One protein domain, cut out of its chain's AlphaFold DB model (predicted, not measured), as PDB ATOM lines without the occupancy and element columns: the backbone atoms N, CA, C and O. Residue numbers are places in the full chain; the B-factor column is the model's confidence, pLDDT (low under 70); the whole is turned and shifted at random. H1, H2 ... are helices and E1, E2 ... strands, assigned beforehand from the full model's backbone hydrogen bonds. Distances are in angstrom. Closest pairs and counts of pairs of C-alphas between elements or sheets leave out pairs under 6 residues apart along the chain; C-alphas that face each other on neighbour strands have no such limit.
ATOM      1  N   ASP A  55     238.578 216.342 335.304       45.62
ATOM      2  CA  ASP A  55     238.768 216.335 333.847       45.62
ATOM      3  C   ASP A  55     240.066 217.025 333.411       45.62
ATOM      4  O   ASP A  55     240.712 216.595 332.459       45.62
ATOM      5  N   LYS A  56     240.543 218.017 334.175       51.50
ATOM      6  CA  LYS A  56     241.787 218.724 333.850       51.50
ATOM      7  C   LYS A  56     243.027 217.839 333.987       51.50
ATOM      8  O   LYS A  56     244.011 218.076 333.301       51.50
ATOM      9  N   LEU A  57     242.973 216.812 334.841       49.53
ATOM     10  CA  LEU A  57     244.051 215.833 334.981       49.53
ATOM     11  C   LEU A  57     244.140 214.935 333.743       49.53
ATOM     12  O   LEU A  57     245.240 214.584 333.346       49.53
ATOM     13  N   VAL A  58     242.986 214.578 333.163       49.78
ATOM     14  CA  VAL A  58     242.850 213.701 331.988       49.78
ATOM     15  C   VAL A  58     243.201 214.454 330.702       49.78
ATOM     16  O   VAL A  58     243.894 213.902 329.849       49.78
ATOM     17  N   ASP A  59     242.835 215.732 330.595       51.06
ATOM     18  CA  ASP A  59     243.305 216.603 329.511       51.06
ATOM     19  C   ASP A  59     244.824 216.856 329.587       51.06
ATOM     20  O   ASP A  59     245.502 216.834 328.556       51.06
ATOM     21  N   ASP A  60     245.392 216.992 330.794       53.25
ATOM     22  CA  ASP A  60     246.840 217.136 331.029       53.25
ATOM     23  C   ASP A  60     247.648 215.843 330.776       53.25
ATOM     24  O   ASP A  60     248.868 215.898 330.583       53.25
ATOM     25  N   VAL A  61     247.003 214.668 330.709       54.03
ATOM     26  CA  VAL A  61     247.671 213.430 330.256       54.03
ATOM     27  C   VAL A  61     248.157 213.591 328.811       54.03
ATOM     28  O   VAL A  61     249.251 213.134 328.475       54.03
ATOM     29  N   ASN A  62     247.406 214.313 327.970       50.03
ATOM     30  CA  ASN A  62     247.794 214.550 326.577       50.03
ATOM     31  C   ASN A  62     249.015 215.479 326.435       50.03
ATOM     32  O   ASN A  62     249.696 215.409 325.415       50.03
ATOM     33  N   THR A  63     249.311 216.324 327.430       51.88
ATOM     34  CA  THR A  63     250.485 217.222 327.452       51.88
ATOM     35  C   THR A  63     251.642 216.676 328.300       51.88
ATOM     36  O   THR A  63     252.734 217.252 328.305       51.88
ATOM     37  N   GLY A  64     251.436 215.549 328.993       51.09
ATOM     38  CA  GLY A  64     252.446 214.870 329.808       51.09
ATOM     39  C   GLY A  64     252.766 215.565 331.136       51.09
ATOM     40  O   GLY A  64     253.791 215.260 331.742       51.09
ATOM     41  N   ILE A  65     251.943 216.518 331.589       54.69
ATOM     42  CA  ILE A  65     252.172 217.258 332.839       54.69
ATOM     43  C   ILE A  65     250.846 217.419 333.573       54.69
ATOM     44  O   ILE A  65     250.103 218.349 333.297       54.69
ATOM     45  N   SER A  66     250.599 216.573 334.570       55.31
ATOM     46  CA  SER A  66     249.502 216.778 335.520       55.31
ATOM     47  C   SER A  66     249.700 218.081 336.316       55.31
ATOM     48  O   SER A  66     250.776 218.288 336.879       55.31
ATOM     49  N   GLY A  67     248.688 218.960 336.311       57.97
ATOM     50  CA  GLY A  67     248.431 220.094 337.213       57.97
ATOM     51  C   GLY A  67     249.587 220.606 338.086       57.97
ATOM     52  O   GLY A  67     249.993 219.968 339.050       57.97
ATOM     53  N   ARG A  68     250.050 221.836 337.817       66.31
ATOM     54  CA  ARG A  68     251.129 222.516 338.563       66.31
ATOM     55  C   ARG A  68     250.715 222.867 340.003       66.31
ATOM     56  O   ARG A  68     250.324 224.001 340.272       66.31
ATOM     57  N   THR A  69     250.831 221.928 340.932       77.25
ATOM     58  CA  THR A  69     250.621 222.156 342.371       77.25
ATOM     59  C   THR A  69     251.948 222.074 343.127       77.25
ATOM     60  O   THR A  69     252.921 221.519 342.632       77.25
ATOM     61  N   ARG A  70     252.044 222.664 344.327       85.06
ATOM     62  CA  ARG A  70     253.250 222.522 345.175       85.06
ATOM     63  C   ARG A  70     253.327 221.140 345.834       85.06
ATOM     64  O   ARG A  70     254.408 220.575 345.971       85.06
ATOM     65  N   MET A  71     252.171 220.607 346.221       85.75
ATOM     66  CA  MET A  71     252.004 219.242 346.705       85.75
ATOM     67  C   MET A  71     250.829 218.584 345.980       85.75
ATOM     68  O   MET A  71     249.812 219.253 345.762       85.75
ATOM     69  N   PRO A  72     250.948 217.297 345.627       89.00
ATOM     70  CA  PRO A  72     249.828 216.543 345.092       89.00
ATOM     71  C   PRO A  72     248.771 216.315 346.170       89.00
ATOM     72  O   PRO A  72     249.088 216.150 347.350       89.00
ATOM     73  N   THR A  73     247.509 216.233 345.755       88.69
ATOM     74  CA  THR A  73     246.489 215.590 346.589       88.69
ATOM     75  C   THR A  73     246.707 214.075 346.605       88.69
ATOM     76  O   THR A  73     247.347 213.515 345.712       88.69
ATOM     77  N   VAL A  74     246.140 213.388 347.601       90.44
ATOM     78  CA  VAL A  74     246.214 211.918 347.699       90.44
ATOM     79  C   VAL A  74     245.675 211.252 346.427       90.44
ATOM     80  O   VAL A  74     246.285 210.320 345.915       90.44
ATOM     81  N   GLU A  75     244.587 211.778 345.860       88.44
ATOM     82  CA  GLU A  75     243.992 211.267 344.619       88.44
ATOM     83  C   GLU A  75     244.893 211.478 343.396       88.44
ATOM     84  O   GLU A  75     245.047 210.574 342.579       88.44
ATOM     85  N   GLN A  76     245.511 212.658 343.265       86.88
ATOM     86  CA  GLN A  76     246.450 212.948 342.175       86.88
ATOM     87  C   GLN A  76     247.671 212.031 342.242       86.88
ATOM     88  O   GLN A  76     248.124 211.527 341.213       86.88
ATOM     89  N   PHE A  77     248.182 211.800 343.452       90.88
ATOM     90  CA  PHE A  77     249.303 210.903 343.685       90.88
ATOM     91  C   PHE A  77     248.935 209.442 343.388       90.88
ATOM     92  O   PHE A  77     249.678 208.770 342.678       90.88
ATOM     93  N   SER A  78     247.769 208.970 343.852       92.62
ATOM     94  CA  SER A  78     247.281 207.612 343.558       92.62
ATOM     95  C   SER A  78     247.155 207.383 342.056       92.62
ATOM     96  O   SER A  78     247.760 206.457 341.527       92.62
ATOM     97  N   LYS A  79     246.490 208.300 341.341       89.94
ATOM     98  CA  LYS A  79     246.334 208.225 339.880       89.94
ATOM     99  C   LYS A  79     247.667 208.256 339.139       89.94
ATOM    100  O   LYS A  79     247.836 207.549 338.149       89.94
ATOM    101  N   CYS A  80     248.614 209.068 339.607       90.62
ATOM    102  CA  CYS A  80     249.962 209.092 339.049       90.62
ATOM    103  C   CYS A  80     250.611 207.705 339.127       90.62
ATOM    104  O   CYS A  80     251.111 207.206 338.121       90.62
ATOM    105  N   ASN A  81     250.531 207.055 340.290       91.81
ATOM    106  CA  ASN A  81     251.095 205.724 340.499       91.81
ATOM    107  C   ASN A  81     250.345 204.636 339.717       91.81
ATOM    108  O   ASN A  81     250.983 203.763 339.138       91.81
ATOM    109  N   GLU A  82     249.012 204.702 339.654       92.94
ATOM    110  CA  GLU A  82     248.172 203.765 338.889       92.94
ATOM    111  C   GLU A  82     248.535 203.747 337.396       92.94
ATOM    112  O   GLU A  82     248.540 202.693 336.764       92.94
ATOM    113  N   LEU A  83     248.899 204.906 336.840       90.62
ATOM    114  CA  LEU A  83     249.334 205.059 335.448       90.62
ATOM    115  C   LEU A  83     250.846 204.844 335.250       90.62
ATOM    116  O   LEU A  83     251.388 205.211 334.206       90.62
ATOM    117  N   ASN A  84     251.542 204.264 336.235       93.62
ATOM    118  CA  ASN A  84     252.999 204.074 336.243       93.62
ATOM    119  C   ASN A  84     253.800 205.374 336.019       93.62
ATOM    120  O   ASN A  84     254.922 205.354 335.495       93.62
ATOM    121  N   GLY A  85     253.218 206.508 336.407       91.56
ATOM    122  CA  GLY A  85     253.846 207.815 336.347       91.56
ATOM    123  C   GLY A  85     254.923 207.991 337.417       91.56
ATOM    124  O   GLY A  85     254.900 207.366 338.475       91.56
ATOM    125  N   LEU A  86     255.885 208.862 337.130       93.56
ATOM    126  CA  LEU A  86     256.937 209.260 338.052       93.56
ATOM    127  C   LEU A  86     256.568 210.599 338.693       93.56
ATOM    128  O   LEU A  86     256.490 211.630 338.024       93.56
ATOM    129  N   SER A  87     256.359 210.570 340.005       93.88
ATOM    130  CA  SER A  87     256.190 211.761 340.835       93.88
ATOM    131  C   SER A  87     257.526 212.492 340.969       93.88
ATOM    132  O   SER A  87     258.472 211.930 341.515       93.88
ATOM    133  N   VAL A  88     257.601 213.744 340.517       94.94
ATOM    134  CA  VAL A  88     258.805 214.579 340.636       94.94
ATOM    135  C   VAL A  88     258.478 216.014 341.039       94.94
ATOM    136  O   VAL A  88     257.397 216.525 340.757       94.94
ATOM    137  N   TRP A  89     259.447 216.704 341.631       94.38
ATOM    138  CA  TRP A  89     259.425 218.147 341.864       94.38
ATOM    139  C   TRP A  89     260.398 218.858 340.929       94.38
ATOM    140  O   TRP A  89     261.513 218.385 340.724       94.38
ATOM    141  N   ASP A  90     259.996 219.999 340.371       93.50
ATOM    142  CA  ASP A  90     260.896 220.865 339.602       93.50
ATOM    143  C   ASP A  90     261.665 221.851 340.506       93.50
ATOM    144  O   ASP A  90     261.412 221.980 341.706       93.50
ATOM    145  N   THR A  91     262.601 222.603 339.925       93.94
ATOM    146  CA  THR A  91     263.384 223.634 340.637       93.94
ATOM    147  C   THR A  91     262.544 224.766 341.232       93.94
ATOM    148  O   THR A  91     263.020 225.484 342.113       93.94
ATOM    149  N   ARG A  92     261.292 224.933 340.790       90.94
ATOM    150  CA  ARG A  92     260.340 225.907 341.346       90.94
ATOM    151  C   ARG A  92     259.556 225.333 342.526       90.94
ATOM    152  O   ARG A  92     258.776 226.058 343.143       90.94
ATOM    153  N   GLY A  93     259.755 224.057 342.857       91.12
ATOM    154  CA  GLY A  93     259.013 223.356 343.898       91.12
ATOM    155  C   GLY A  93     257.598 222.992 343.484       91.12
ATOM    156  O   GLY A  93     256.728 222.891 344.348       91.12
ATOM    157  N   LEU A  94     257.349 222.851 342.182       91.69
ATOM    158  CA  LEU A  94     256.081 222.354 341.671       91.69
ATOM    159  C   LEU A  94     256.186 220.847 341.470       91.69
ATOM    160  O   LEU A  94     257.097 220.369 340.792       91.69
ATOM    161  N   TRP A  95     255.237 220.127 342.053       92.56
ATOM    162  CA  TRP A  95     255.032 218.713 341.814       92.56
ATOM    163  C   TRP A  95     254.497 218.483 340.399       92.56
ATOM    164  O   TRP A  95     253.704 219.271 339.875       92.56
ATOM    165  N   ARG A  96     254.963 217.405 339.775       91.44
ATOM    166  CA  ARG A  96     254.590 216.955 338.439       91.44
ATOM    167  C   ARG A  96     254.525 215.434 338.438       91.44
ATOM    168  O   ARG A  96     255.412 214.776 338.974       91.44
ATOM    169  N   CYS A  97     253.514 214.892 337.774       92.12
ATOM    170  CA  CYS A  97     253.490 213.482 337.405       92.12
ATOM    171  C   CYS A  97     253.963 213.335 335.958       92.12
ATOM    172  O   CYS A  97     253.332 213.889 335.057       92.12
ATOM    173  N   LEU A  98     255.066 212.618 335.747       91.75
ATOM    174  CA  LEU A  98     255.605 212.320 334.423       91.75
ATOM    175  C   LEU A  98     255.146 210.936 333.982       91.75
ATOM    176  O   LEU A  98     255.503 209.937 334.600       91.75
ATOM    177  N   PHE A  99     254.373 210.866 332.907       92.12
ATOM    178  CA  PHE A  99     253.849 209.600 332.404       92.12
ATOM    179  C   PHE A  99     254.852 208.888 331.479       92.12
ATOM    180  O   PHE A  99     255.714 209.542 330.876       92.12
ATOM    181  N   PRO A 100     254.765 207.552 331.352       92.88
ATOM    182  CA  PRO A 100     255.581 206.805 330.401       92.88
ATOM    183  C   PRO A 100     255.241 207.179 328.951       92.88
ATOM    184  O   PRO A 100     254.117 207.587 328.642       92.88
ATOM    185  N   LYS A 101     256.195 206.983 328.033       89.75
ATOM    186  CA  LYS A 101     256.018 207.248 326.585       89.75
ATOM    187  C   LYS A 101     254.795 206.577 325.950       89.75
ATOM    188  O   LYS A 101     254.318 207.057 324.934       89.75
ATOM    189  N   SER A 102     254.294 205.480 326.516       87.94
ATOM    190  CA  SER A 102     253.101 204.783 326.014       87.94
ATOM    191  C   SER A 102     251.809 205.590 326.164       87.94
ATOM    192  O   SER A 102     250.853 205.350 325.431       87.94
ATOM    193  N   VAL A 103     251.775 206.523 327.115       85.31
ATOM    194  CA  VAL A 103     250.591 207.324 327.458       85.31
ATOM    195  C   VAL A 103     250.722 208.760 326.935       85.31
ATOM    196  O   VAL A 103     249.725 209.395 326.596       85.31
ATOM    197  N   VAL A 104     251.951 209.272 326.852       83.81
ATOM    198  CA  VAL A 104     252.245 210.645 326.422       83.81
ATOM    199  C   VAL A 104     252.269 210.741 324.895       83.81
ATOM    200  O   VAL A 104     253.018 210.021 324.241       83.81
ATOM    201  N   LYS A 105     251.492 211.666 324.318       79.31
ATOM    202  CA  LYS A 105     251.543 211.987 322.880       79.31
ATOM    203  C   LYS A 105     252.818 212.761 322.519       79.31
ATOM    204  O   LYS A 105     253.422 213.421 323.368       79.31
ATOM    205  N   ASP A 106     253.213 212.688 321.248       66.88
ATOM    206  CA  ASP A 106     254.452 213.283 320.736       66.88
ATOM    207  C   ASP A 106     254.597 214.769 321.137       66.88
ATOM    208  O   ASP A 106     253.665 215.559 320.985       66.88
ATOM    209  N   ASN A 107     255.789 215.128 321.643       72.50
ATOM    210  CA  ASN A 107     256.220 216.410 322.250       72.50
ATOM    211  C   ASN A 107     256.053 216.575 323.775       72.50
ATOM    212  O   ASN A 107     256.558 217.559 324.324       72.50
ATOM    213  N   GLY A 108     255.417 215.640 324.484       79.12
ATOM    214  CA  GLY A 108     255.333 215.692 325.950       79.12
ATOM    215  C   GLY A 108     256.613 215.236 326.671       79.12
ATOM    216  O   GLY A 108     257.407 214.439 326.159       79.12
ATOM    217  N   LEU A 109     256.818 215.731 327.897       87.69
ATOM    218  CA  LEU A 109     257.917 215.293 328.761       87.69
ATOM    219  C   LEU A 109     257.576 213.917 329.357       87.69
ATOM    220  O   LEU A 109     256.760 213.822 330.269       87.69
ATOM    221  N   SER A 110     258.180 212.851 328.838       92.12
ATOM    222  CA  SER A 110     257.971 211.496 329.365       92.12
ATOM    223  C   SER A 110     258.895 211.171 330.539       92.12
ATOM    224  O   SER A 110     259.973 211.755 330.694       92.12
ATOM    225  N   ARG A 111     258.488 210.189 331.345       92.44
ATOM    226  CA  ARG A 111     259.281 209.622 332.439       92.44
ATOM    227  C   ARG A 111     260.670 209.187 331.973       92.44
ATOM    228  O   ARG A 111     261.677 209.655 332.498       92.44
ATOM    229  N   GLU A 112     260.730 208.356 330.935       92.69
ATOM    230  CA  GLU A 112     261.986 207.786 330.437       92.69
ATOM    231  C   GLU A 112     262.895 208.882 329.876       92.69
ATOM    232  O   GLU A 112     264.119 208.797 329.932       92.69
ATOM    233  N   ALA A 113     262.292 209.941 329.334       91.62
ATOM    234  CA  ALA A 113     262.995 211.107 328.828       91.62
ATOM    235  C   ALA A 113     263.722 211.905 329.917       91.62
ATOM    236  O   ALA A 113     264.674 212.593 329.557       91.62
ATOM    237  N   VAL A 114     263.255 211.860 331.167       92.75
ATOM    238  CA  VAL A 114     263.875 212.535 332.317       92.75
ATOM    239  C   VAL A 114     264.852 211.610 333.027       92.75
ATOM    240  O   VAL A 114     265.955 212.036 333.344       92.75
ATOM    241  N   GLU A 115     264.500 210.336 333.213       92.44
ATOM    242  CA  GLU A 115     265.404 209.349 333.823       92.44
ATOM    243  C   GLU A 115     266.685 209.142 332.992       92.44
ATOM    244  O   GLU A 115     267.758 208.946 333.553       92.44
ATOM    245  N   SER A 116     266.594 209.230 331.659       93.69
ATOM    246  CA  SER A 116     267.761 209.142 330.762       93.69
ATOM    247  C   SER A 116     268.561 210.443 330.626       93.69
ATOM    248  O   SER A 116     269.636 210.434 330.029       93.69
ATOM    249  N   ASP A 117     268.063 211.565 331.151       93.50
ATOM    250  CA  ASP A 117     268.698 212.875 331.005       93.50
ATOM    251  C   ASP A 117     269.703 213.145 332.132       93.50
ATOM    252  O   ASP A 117     269.461 213.921 333.059       93.50
ATOM    253  N   THR A 118     270.870 212.506 332.030       92.81
ATOM    254  CA  THR A 118     271.992 212.704 332.964       92.81
ATOM    255  C   THR A 118     272.601 214.103 332.880       92.81
ATOM    256  O   THR A 118     273.235 214.555 333.826       92.81
ATOM    257  N   GLU A 119     272.428 214.788 331.747       92.50
ATOM    258  CA  GLU A 119     272.931 216.147 331.515       92.50
ATOM    259  C   GLU A 119     271.925 217.231 331.931       92.50
ATOM    260  O   GLU A 119     272.219 218.421 331.818       92.50
ATOM    261  N   HIS A 120     270.743 216.836 332.418       92.19
ATOM    262  CA  HIS A 120     269.675 217.733 332.862       92.19
ATOM    263  C   HIS A 120     269.255 218.780 331.810       92.19
ATOM    264  O   HIS A 120     268.818 219.882 332.159       92.19
ATOM    265  N   LYS A 121     269.344 218.455 330.512       92.44
ATOM    266  CA  LYS A 121     268.928 219.338 329.402       92.44
ATOM    267  C   LYS A 121     267.451 219.722 329.471       92.44
ATOM    268  O   LYS A 121     267.060 220.788 329.001       92.44
ATOM    269  N   LYS A 122     266.625 218.855 330.048       89.62
ATOM    270  CA  LYS A 122     265.182 219.040 330.231       89.62
ATOM    271  C   LYS A 122     264.828 219.711 331.556       89.62
ATOM    272  O   LYS A 122     263.652 219.957 331.818       89.62
ATOM    273  N   GLY A 123     265.835 220.036 332.364       92.00
ATOM    274  CA  GLY A 123     265.693 220.611 333.692       92.00
ATOM    275  C   GLY A 123     266.030 219.620 334.802       92.00
ATOM    276  O   GLY A 123     266.162 218.417 334.593       92.00
ATOM    277  N   LEU A 124     266.169 220.163 336.009       94.31
ATOM    278  CA  LEU A 124     266.386 219.385 337.223       94.31
ATOM    279  C   LEU A 124     265.033 218.963 337.795       94.31
ATOM    280  O   LEU A 124     264.181 219.809 338.092       94.31
ATOM    281  N   PHE A 125     264.875 217.658 337.965       95.00
ATOM    282  CA  PHE A 125     263.708 217.041 338.571       95.00
ATOM    283  C   PHE A 125     264.147 216.190 339.755       95.00
ATOM    284  O   PHE A 125     265.154 215.487 339.688       95.00
ATOM    285  N   PHE A 126     263.383 216.259 340.837       95.62
ATOM    286  CA  PHE A 126     263.669 215.554 342.077       95.62
ATOM    287  C   PHE A 126     262.560 214.530 342.321       95.62
ATOM    288  O   PHE A 126     261.424 214.952 342.527       95.62
ATOM    289  N   PRO A 127     262.838 213.215 342.299       94.31
ATOM    290  CA  PRO A 127     261.818 212.205 342.590       94.31
ATOM    291  C   PRO A 127     261.346 212.284 344.048       94.31
ATOM    292  O   PRO A 127     260.165 212.111 344.329       94.31
ATOM    293  N   ASP A 128     262.253 212.646 344.959       94.44
ATOM    294  CA  ASP A 128     261.957 212.820 346.375       94.44
ATOM    295  C   ASP A 128     261.848 214.296 346.749       94.44
ATOM    296  O   ASP A 128     262.739 215.108 346.467       94.44
ATOM    297  N   TYR A 129     260.808 214.633 347.509       93.25
ATOM    298  CA  TYR A 129     260.637 215.983 348.044       93.25
ATOM    299  C   TYR A 129     261.804 216.401 348.955       93.25
ATOM    300  O   TYR A 129     262.268 217.541 348.901       93.25
ATOM    301  N   ASN A 130     262.349 215.461 349.735       96.25
ATOM    302  CA  ASN A 130     263.533 215.698 350.565       96.25
ATOM    303  C   ASN A 130     264.768 216.062 349.726       96.25
ATOM    304  O   ASN A 130     265.566 216.908 350.140       96.25
ATOM    305  N   GLY A 131     264.909 215.471 348.534       95.88
ATOM    306  CA  GLY A 131     265.971 215.806 347.585       95.88
ATOM    307  C   GLY A 131     265.853 217.250 347.098       95.88
ATOM    308  O   GLY A 131     266.821 218.009 347.164       95.88
ATOM    309  N   TYR A 132     264.640 217.668 346.721       95.44
ATOM    310  CA  TYR A 132     264.352 219.060 346.364       95.44
ATOM    311  C   TYR A 132     264.670 220.033 347.512       95.44
ATOM    312  O   TYR A 132     265.333 221.052 347.294       95.44
ATOM    313  N   LEU A 133     264.247 219.729 348.744       95.56
ATOM    314  CA  LEU A 133     264.518 220.585 349.906       95.56
ATOM    315  C   LEU A 133     266.015 220.707 350.201       95.56
ATOM    316  O   LEU A 133     266.508 221.808 350.460       95.56
ATOM    317  N   SER A 134     266.744 219.593 350.119       97.31
ATOM    318  CA  SER A 134     268.192 219.564 350.327       97.31
ATOM    319  C   SER A 134     268.904 220.443 349.298       97.31
ATOM    320  O   SER A 134     269.661 221.339 349.680       97.31
ATOM    321  N   TRP A 135     268.577 220.281 348.010       95.88
ATOM    322  CA  TRP A 135     269.088 221.128 346.929       95.88
ATOM    323  C   TRP A 135     268.767 222.609 347.154       95.88
ATOM    324  O   TRP A 135     269.653 223.461 347.081       95.88
TER     325      TRP A 135
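This is residues 55 to 135 of the 234 residues of the protein "Mitochondrial peculiar membrane protein 1" of Kluyveromyces marxianus (strain DMKU3-1042 / BCC 29191 / NBRC 104275) (UniProt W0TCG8). A short two-stranded hairpin, E1 and E2, sits in the middle of a small body, with H2 near both strands, H4 near E1, and the first residue of H3 near the end of the hairpin where E1 begins and E2 ends. H1 lies away from the hairpin at one end of the longest axis, and long links join several of the parts. The printed part has 81 residues, with four named helices and two named strands in the order H1 H2 E1 E2 H3 H4; the sheet has the order E1 - E2 and is antiparallel. The class is mixed, helices and strands, with under half of the residues, 37 of 81, in named elements. The whole is compact and rounded, with a radius of gyration of the C-alphas of 11.9 A and spans of 33 by 27 by 18 A.

E1 is residues 86 to 90, 12.4 A from first to last C-alpha, beginning at C-alpha 86 (256.937, 209.260, 338.052). E2 is residues 95 to 98, 9.8 A long. H2, the longest helix, is residues 74 to 82 and 12.2 A long. H3 is residues 111 to 115. H4, residues 129 to 135, is 10.0 A long and ends at C-alpha 135 (269.088, 221.128, 346.929). H1 is residues 55 to 61, also 10.0 A, and begins at C-alpha 55 (238.768, 216.335, 333.847).

E1 and E2 form an antiparallel hairpin with a tight link, and their directions differ by 137 degrees. N 86 and O 98 are 2.8 A apart, and N 96 and O 88 are 2.8 A apart, both within hydrogen-bond range. Residues 125 to 126 pair antiparallel with residues 89 to 90 of E1. The closest C-alphas of H2 and E2 are those of Cys 80 and Cys 97, 5.9 A. Those of H4 and E1 are Trp 89 and Tyr 129, 6.7 A. Those of H3 and E2 are Leu 98 and Arg 111, 5.0 A. H1 is apart from E1 and E2, and from H2 only just, at 8.1 A. In H1, H2, H3 and H4 every O i to N i+4 pair is within hydrogen-bond range.

The two C-alphas farthest apart are those of Asp 55 and Glu 119, 34.2 A. The printed part has no cut. The links H1 to H2, E2 to H3 and H3 to H4 are long. The mean pLDDT of the printed part is 84.2; residues 55 to 68 and residue 106 are under 70, and H1 has a mean of 51.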